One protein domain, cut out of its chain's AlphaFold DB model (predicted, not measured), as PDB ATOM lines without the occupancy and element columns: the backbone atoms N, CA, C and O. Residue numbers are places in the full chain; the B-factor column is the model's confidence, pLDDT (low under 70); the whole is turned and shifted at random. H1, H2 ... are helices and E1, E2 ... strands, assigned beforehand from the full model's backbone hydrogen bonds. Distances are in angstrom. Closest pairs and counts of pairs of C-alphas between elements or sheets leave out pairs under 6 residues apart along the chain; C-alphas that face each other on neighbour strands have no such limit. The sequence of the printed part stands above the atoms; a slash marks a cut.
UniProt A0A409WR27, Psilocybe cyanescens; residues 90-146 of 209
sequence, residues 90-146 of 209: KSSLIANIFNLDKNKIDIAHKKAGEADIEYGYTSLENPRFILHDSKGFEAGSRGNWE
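Overview. This is residues 90 to 146 of the 209 residues of a protein of Psilocybe cyanescens (UniProt A0A409WR27). A small helical hairpin, H1 and H2, stands beside a lone strand, E1, with H1 the nearer helix; a long loop leads from H2 and folds back along the strand, and beyond E1 the backbone runs out to a short helix, H3, at one end of the long axis, apart from the other named elements. The printed part has 57 residues, with three named helices and one named strand in the order H1, H2, E1, H3. Under half of the residues are in named elements, and the class by these is mostly helix. The whole is only just compact, close to loose, with a radius of gyration of the C-alphas of 11.9 A, and it is elongated, spanning 39 by 21 by 15 A.

Arrangement. From the first printed residue, H1, residues 90 to 97, and H2, residues 102 to 109, form a helical hairpin joined by a tight link of 4 residues. They touch, and their closest C-alphas, those of Ala 95 and Lys 102, are 6.1 A apart. Their lines stand at a steep tilt of 41 degrees, and they run opposite ways. E1, residues 129 to 133, pairs with no named strand, but a short antiparallel pairing ties residues 120 to 121 to residues 131 to 132 of E1. The closest C-alphas of H1 and E1 are those of Ser 91 and Asp 133, 6.5 A apart, while H2 and E1 are apart. H3, residues 143 to 146, is apart from H1, H2 and E1. Every O i to N i+4 pair is within hydrogen-bond range in H1 and H2; H3 is too short for such a pair, and its one O i to N i+3 pair is not within range.

Along the chain. H1 begins at C-alpha 90, at (17.211, 49.578, -119.320), and is 10.6 A long from first to last C-alpha. H2 is 10.4 A long. E1 is 13.3 A long and begins at C-alpha 129, at (2.749, 56.539, -116.454). H3 is 5.1 A long and ends at C-alpha 146, at (15.233, 53.582, -137.144).

Size, cuts and confidence. The two C-alphas farthest apart, those of Glu 125 and Gly 140, are 39.2 A apart. The printed part has no cut. The link from H2 to E1, residues 110 to 128, is long, and the link from E1 to H3, 9 residues, is short. The mean pLDDT of the printed part is 79.7, and the model's confidence is under 70 at residues 106 to 113, of which 106 to 109 belong to H2, and at residues 139 to 141.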
ATOM      1  N   LYS A  90      18.474  48.816-119.135       88.38
ATOM      2  CA  LYS A  90      17.211  49.578-119.320       88.38
ATOM      3  C   LYS A  90      15.982  48.829-118.787       88.38
ATOM      4  O   LYS A  90      15.245  49.367-117.973       88.38
ATOM      5  N   SER A  91      15.820  47.565-119.173       86.56
ATOM      6  CA  SER A  91      14.709  46.711-118.736       86.56
ATOM      7  C   SER A  91      14.739  46.482-117.216       86.56
ATOM      8  O   SER A  91      13.708  46.544-116.555       86.56
ATOM      9  N   SER A  92      15.933  46.326-116.630       85.81
ATOM     10  CA  SER A  92      16.131  46.230-115.175       85.81
ATOM     11  C   SER A  92      15.807  47.537-114.438       85.81
ATOM     12  O   SER A  92      15.279  47.504-113.330       85.81
ATOM     13  N   LEU A  93      16.103  48.691-115.042       85.38
ATOM     14  CA  LEU A  93      15.741  50.004-114.507       85.38
ATOM     15  C   LEU A  93      14.216  50.180-114.493       85.38
ATOM     16  O   LEU A  93      13.667  50.603-113.480       85.38
ATOM     17  N   ILE A  94      13.531  49.792-115.573       85.50
ATOM     18  CA  ILE A  94      12.061  49.809-115.656       85.50
ATOM     19  C   ILE A  94      11.443  48.874-114.608       85.50
ATOM     20  O   ILE A  94      10.503  49.278-113.925       85.50
ATOM     21  N   ALA A  95      12.008  47.672-114.423       85.62
ATOM     22  CA  ALA A  95      11.590  46.726-113.382       85.62
ATOM     23  C   ALA A  95      11.571  47.378-111.996       85.62
ATOM     24  O   ALA A  95      10.568  47.325-111.287       85.62
ATOM     25  N   ASN A  96      12.677  48.038-111.648       84.44
ATOM     26  CA  ASN A  96      12.874  48.644-110.339       84.44
ATOM     27  C   ASN A  96      12.038  49.921-110.142       84.44
ATOM     28  O   ASN A  96      11.566  50.156-109.038       84.44
ATOM     29  N   ILE A  97      11.846  50.748-111.181       82.88
ATOM     30  CA  ILE A  97      11.057  51.993-111.083       82.88
ATOM     31  C   ILE A  97       9.564  51.706-110.888       82.88
ATOM     32  O   ILE A  97       8.891  52.442-110.173       82.88
ATOM     33  N   PHE A  98       9.035  50.664-111.534       81.56
ATOM     34  CA  PHE A  98       7.603  50.354-111.509       81.56
ATOM     35  C   PHE A  98       7.209  49.197-110.581       81.56
ATOM     36  O   PHE A  98       6.044  48.790-110.605       81.56
ATOM     37  N   ASN A  99       8.141  48.678-109.772       81.50
ATOM     38  CA  ASN A  99       7.944  47.496-108.924       81.50
ATOM     39  C   ASN A  99       7.412  46.282-109.719       81.50
ATOM     40  O   ASN A  99       6.548  45.536-109.257       81.50
ATOM     41  N   LEU A 100       7.903  46.092-110.950       80.19
ATOM     42  CA  LEU A 100       7.471  45.004-111.827       80.19
ATOM     43  C   LEU A 100       8.319  43.754-111.609       80.19
ATOM     44  O   LEU A 100       9.551  43.813-111.595       80.19
ATOM     45  N   ASP A 101       7.658  42.598-111.543       78.81
ATOM     46  CA  ASP A 101       8.342  41.306-111.558       78.81
ATOM     47  C   ASP A 101       9.232  41.198-112.799       78.81
ATOM     48  O   ASP A 101       8.751  41.335-113.928       78.81
ATOM     49  N   LYS A 102      10.511  40.863-112.605       72.12
ATOM     50  CA  LYS A 102      11.459  40.643-113.712       72.12
ATOM     51  C   LYS A 102      10.916  39.629-114.722       72.12
ATOM     52  O   LYS A 102      10.976  39.877-115.916       72.12
ATOM     53  N   ASN A 103      10.220  38.598-114.239       72.38
ATOM     54  CA  ASN A 103       9.513  37.614-115.061       72.38
ATOM     55  C   ASN A 103       8.522  38.247-116.061       72.38
ATOM     56  O   ASN A 103       8.435  37.785-117.192       72.38
ATOM     57  N   LYS A 104       7.782  39.305-115.690       71.31
ATOM     58  CA  LYS A 104       6.848  39.996-116.606       71.31
ATOM     59  C   LYS A 104       7.600  40.717-117.727       71.31
ATOM     60  O   LYS A 104       7.157  40.696-118.872       71.31
ATOM     61  N   ILE A 105       8.745  41.306-117.396       73.88
ATOM     62  CA  ILE A 105       9.635  42.003-118.333       73.88
ATOM     63  C   ILE A 105      10.344  41.001-119.254       73.88
ATOM     64  O   ILE A 105      10.364  41.195-120.466       73.88
ATOM     65  N   ASP A 106      10.833  39.884-118.718       68.19
ATOM     66  CA  ASP A 106      11.457  38.811-119.498       68.19
ATOM     67  C   ASP A 106      10.453  38.124-120.443       68.19
ATOM     68  O   ASP A 106      10.800  37.811-121.580       68.19
ATOM     69  N   ILE A 107       9.190  37.953-120.028       60.72
ATOM     70  CA  ILE A 107       8.102  37.466-120.897       60.72
ATOM     71  C   ILE A 107       7.798  38.477-122.012       60.72
ATOM     72  O   ILE A 107       7.719  38.087-123.179       60.72
ATOM     73  N   ALA A 108       7.662  39.768-121.684       67.62
ATOM     74  CA  ALA A 108       7.402  40.822-122.667       67.62
ATOM     75  C   ALA A 108       8.551  40.974-123.681       67.62
ATOM     76  O   ALA A 108       8.314  41.223-124.861       67.62
ATOM     77  N   HIS A 109       9.796  40.785-123.242       66.81
ATOM     78  CA  HIS A 109      10.987  40.894-124.085       66.81
ATOM     79  C   HIS A 109      11.411  39.577-124.743       66.81
ATOM     80  O   HIS A 109      12.249  39.594-125.634       66.81
ATOM     81  N   LYS A 110      10.859  38.423-124.347       60.31
ATOM     82  CA  LYS A 110      11.230  37.055-124.777       60.31
ATOM     83  C   LYS A 110      12.670  36.624-124.434       60.31
ATOM     84  O   LYS A 110      12.874  35.439-124.177       60.31
ATOM     85  N   LYS A 111      13.650  37.541-124.433       60.44
ATOM     86  CA  LYS A 111      15.027  37.431-123.907       60.44
ATOM     87  C   LYS A 111      15.581  38.821-123.558       60.44
ATOM     88  O   LYS A 111      15.164  39.828-124.130       60.44
ATOM     89  N   ALA A 112      16.603  38.874-122.702       57.72
ATOM     90  CA  ALA A 112      17.378  40.093-122.477       57.72
ATOM     91  C   ALA A 112      17.942  40.643-123.805       57.72
ATOM     92  O   ALA A 112      18.643  39.940-124.529       57.72
ATOM     93  N   GLY A 113      17.625  41.903-124.118       62.50
ATOM     94  CA  GLY A 113      18.035  42.567-125.360       62.50
ATOM     95  C   GLY A 113      17.009  42.530-126.500       62.50
ATOM     96  O   GLY A 113      17.170  43.293-127.445       62.50
ATOM     97  N   GLU A 114      15.928  41.749-126.408       72.12
ATOM     98  CA  GLU A 114      14.843  41.679-127.408       72.12
ATOM     99  C   GLU A 114      13.645  42.587-127.055       72.12
ATOM    100  O   GLU A 114      12.480  42.230-127.220       72.12
ATOM    101  N   ALA A 115      13.927  43.797-126.558       83.06
ATOM    102  CA  ALA A 115      12.884  44.732-126.146       83.06
ATOM    103  C   ALA A 115      12.037  45.263-127.318       83.06
ATOM    104  O   ALA A 115      12.572  45.676-128.353       83.06
ATOM    105  N   ASP A 116      10.715  45.281-127.120       86.81
ATOM    106  CA  ASP A 116       9.732  45.863-128.033       86.81
ATOM    107  C   ASP A 116       9.306  47.248-127.533       86.81
ATOM    108  O   ASP A 116       8.812  47.397-126.415       86.81
ATOM    109  N   ILE A 117       9.494  48.257-128.384       90.38
ATOM    110  CA  ILE A 117       9.203  49.657-128.074       90.38
ATOM    111  C   ILE A 117       7.704  49.973-128.115       90.38
ATOM    112  O   ILE A 117       7.268  50.918-127.464       90.38
ATOM    113  N   GLU A 118       6.885  49.186-128.819       91.44
ATOM    114  CA  GLU A 118       5.429  49.387-128.796       91.44
ATOM    115  C   GLU A 118       4.805  48.911-127.473       91.44
ATOM    116  O   GLU A 118       3.723  49.371-127.098       91.44
ATOM    117  N   TYR A 119       5.502  48.051-126.719       90.12
ATOM    118  CA  TYR A 119       5.045  47.586-125.414       90.12
ATOM    119  C   TYR A 119       5.230  48.666-124.338       90.12
ATOM    120  O   TYR A 119       6.347  49.041-123.978       90.12
ATOM    121  N   GLY A 120       4.108  49.163-123.815       89.94
ATOM    122  CA  GLY A 120       4.074  50.144-122.735       89.94
ATOM    123  C   GLY A 120       3.931  49.489-121.362       89.94
ATOM    124  O   GLY A 120       2.864  48.980-121.026       89.94
ATOM    125  N   TYR A 121       4.980  49.564-120.547       88.50
ATOM    126  CA  TYR A 121       4.964  49.182-119.139       88.50
ATOM    127  C   TYR A 121       4.159  50.174-118.302       88.50
ATOM    128  O   TYR A 121       4.400  51.377-118.380       88.50
ATOM    129  N   THR A 122       3.267  49.669-117.454       87.25
ATOM    130  CA  THR A 122       2.510  50.439-116.456       87.25
ATOM    131  C   THR A 122       2.670  49.807-115.076       87.25
ATOM    132  O   THR A 122       2.806  48.589-114.961       87.25
ATOM    133  N   SER A 123       2.622  50.621-114.019       78.75
ATOM    134  CA  SER A 123       2.478  50.127-112.644       78.75
ATOM    135  C   SER A 123       1.031  50.256-112.170       78.75
ATOM    136  O   SER A 123       0.337  51.211-112.525       78.75
ATOM    137  N   LEU A 124       0.595  49.317-111.325       76.88
ATOM    138  CA  LEU A 124      -0.692  49.382-110.627       76.88
ATOM    139  C   LEU A 124      -0.778  50.590-109.683       76.88
ATOM    140  O   LEU A 124      -1.851  51.160-109.517       76.88
ATOM    141  N   GLU A 125       0.353  51.001-109.105       78.25
ATOM    142  CA  GLU A 125       0.445  52.152-108.200       78.25
ATOM    143  C   GLU A 125       0.259  53.488-108.938       78.25
ATOM    144  O   GLU A 125      -0.176  54.475-108.349       78.25
ATOM    145  N   ASN A 126       0.588  53.538-110.235       78.69
ATOM    146  CA  ASN A 126       0.514  54.762-111.026       78.69
ATOM    147  C   ASN A 126       0.195  54.476-112.510       78.69
ATOM    148  O   ASN A 126       1.068  54.596-113.377       78.69
ATOM    149  N   PRO A 127      -1.070  54.144-112.838       82.31
ATOM    150  CA  PRO A 127      -1.491  53.729-114.183       82.31
ATOM    151  C   PRO A 127      -1.471  54.861-115.226       82.31
ATOM    152  O   PRO A 127      -1.787  54.633-116.397       82.31
ATOM    153  N   ARG A 128      -1.124  56.089-114.813       82.88
ATOM    154  CA  ARG A 128      -0.955  57.247-115.700       82.88
ATOM    155  C   ARG A 128       0.418  57.294-116.361       82.88
ATOM    156  O   ARG A 128       0.555  57.994-117.355       82.88
ATOM    157  N   PHE A 129       1.419  56.582-115.845       86.12
ATOM    158  CA  PHE A 129       2.749  56.539-116.454       86.12
ATOM    159  C   PHE A 129       2.907  55.287-117.308       86.12
ATOM    160  O   PHE A 129       2.587  54.183-116.872       86.12
ATOM    161  N   ILE A 130       3.441  55.478-118.514       89.69
ATOM    162  CA  ILE A 130       3.767  54.407-119.453       89.69
ATOM    163  C   ILE A 130       5.245  54.532-119.825       89.69
ATOM    164  O   ILE A 130       5.642  55.555-120.388       89.69
ATOM    165  N   LEU A 131       6.061  53.515-119.530       90.31
ATOM    166  CA  LEU A 131       7.444  53.436-120.022       90.31
ATOM    167  C   LEU A 131       7.537  52.448-121.186       90.31
ATOM    168  O   LEU A 131       7.078  51.316-121.085       90.31
ATOM    169  N   HIS A 132       8.183  52.861-122.266       92.06
ATOM    170  CA  HIS A 132       8.524  52.017-123.411       92.06
ATOM    171  C   HIS A 132      10.026  51.693-123.361       92.06
ATOM    172  O   HIS A 132      10.827  52.616-123.208       92.06
ATOM    173  N   ASP A 133      10.434  50.424-123.490       90.81
ATOM    174  CA  ASP A 133      11.860  50.046-123.560       90.81
ATOM    175  C   ASP A 133      12.298  49.908-125.021       90.81
ATOM    176  O   ASP A 133      11.775  49.072-125.758       90.81
ATOM    177  N   SER A 134      13.274  50.701-125.472       90.19
ATOM    178  CA  SER A 134      13.828  50.513-126.813       90.19
ATOM    179  C   SER A 134      14.652  49.228-126.884       90.19
ATOM    180  O   SER A 134      15.384  48.885-125.950       90.19
ATOM    181  N   LYS A 135      14.690  48.569-128.047       87.94
ATOM    182  CA  LYS A 135      15.760  47.595-128.302       87.94
ATOM    183  C   LYS A 135      17.126  48.269-128.115       87.94
ATOM    184  O   LYS A 135      17.300  49.442-128.454       87.94
ATOM    185  N   GLY A 136      18.077  47.549-127.519       85.12
ATOM    186  CA  GLY A 136      19.416  48.074-127.263       85.12
ATOM    187  C   GLY A 136      20.179  48.353-128.559       85.12
ATOM    188  O   GLY A 136      20.076  47.590-129.520       85.12
ATOM    189  N   PHE A 137      20.961  49.431-128.601       82.50
ATOM    190  CA  PHE A 137      21.847  49.691-129.742       82.50
ATOM    191  C   PHE A 137      23.155  48.907-129.642       82.50
ATOM    192  O   PHE A 137      23.727  48.762-128.560       82.50
ATOM    193  N   GLU A 138      23.658  48.475-130.793       78.19
ATOM    194  CA  GLU A 138      24.934  47.780-130.956       78.19
ATOM    195  C   GLU A 138      25.760  48.504-132.021       78.19
ATOM    196  O   GLU A 138      25.207  49.105-132.947       78.19
ATOM    197  N   ALA A 139      27.087  48.489-131.880       67.62
ATOM    198  CA  ALA A 139      27.968  49.180-132.815       67.62
ATOM    199  C   ALA A 139      27.811  48.579-134.222       67.62
ATOM    200  O   ALA A 139      27.947  47.374-134.403       67.62
ATOM    201  N   GLY A 140      27.496  49.423-135.206       64.94
ATOM    202  CA  GLY A 140      27.238  49.008-136.590       64.94
ATOM    203  C   GLY A 140      25.764  48.750-136.939       64.94
ATOM    204  O   GLY A 140      25.434  48.759-138.121       64.94
ATOM    205  N   SER A 141      24.851  48.627-135.967       66.00
ATOM    206  CA  SER A 141      23.430  48.340-136.235       66.00
ATOM    207  C   SER A 141      22.540  49.592-136.203       66.00
ATOM    208  O   SER A 141      22.156  50.080-135.139       66.00
ATOM    209  N   ARG A 142      22.150  50.091-137.386       74.19
ATOM    210  CA  ARG A 142      21.229  51.241-137.522       74.19
ATOM    211  C   ARG A 142      19.755  50.901-137.290       74.19
ATOM    212  O   ARG A 142      19.009  51.754-136.814       74.19
ATOM    213  N   GLY A 143      19.336  49.668-137.580       81.81
ATOM    214  CA  GLY A 143      17.914  49.298-137.620       81.81
ATOM    215  C   GLY A 143      17.173  49.450-136.285       81.81
ATOM    216  O   GLY A 143      15.967  49.680-136.272       81.81
ATOM    217  N   ASN A 144      17.877  49.378-135.149       84.88
ATOM    218  CA  ASN A 144      17.265  49.629-133.840       84.88
ATOM    219  C   ASN A 144      16.999  51.126-133.600       84.88
ATOM    220  O   ASN A 144      16.004  51.457-132.962       84.88
ATOM    221  N   TRP A 145      17.828  52.030-134.139       85.06
ATOM    222  CA  TRP A 145      17.566  53.475-134.084       85.06
ATOM    223  C   TRP A 145      16.386  53.865-134.978       85.06
ATOM    224  O   TRP A 145      15.502  54.594-134.545       85.06
ATOM    225  N   GLU A 146      16.316  53.308-136.186       87.62
ATOM    226  CA  GLU A 146      15.233  53.582-137.144       87.62
ATOM    227  C   GLU A 146      13.855  53.146-136.603       87.62
ATOM    228  O   GLU A 146      12.847  53.802-136.868       87.62
TER     229      GLU A 146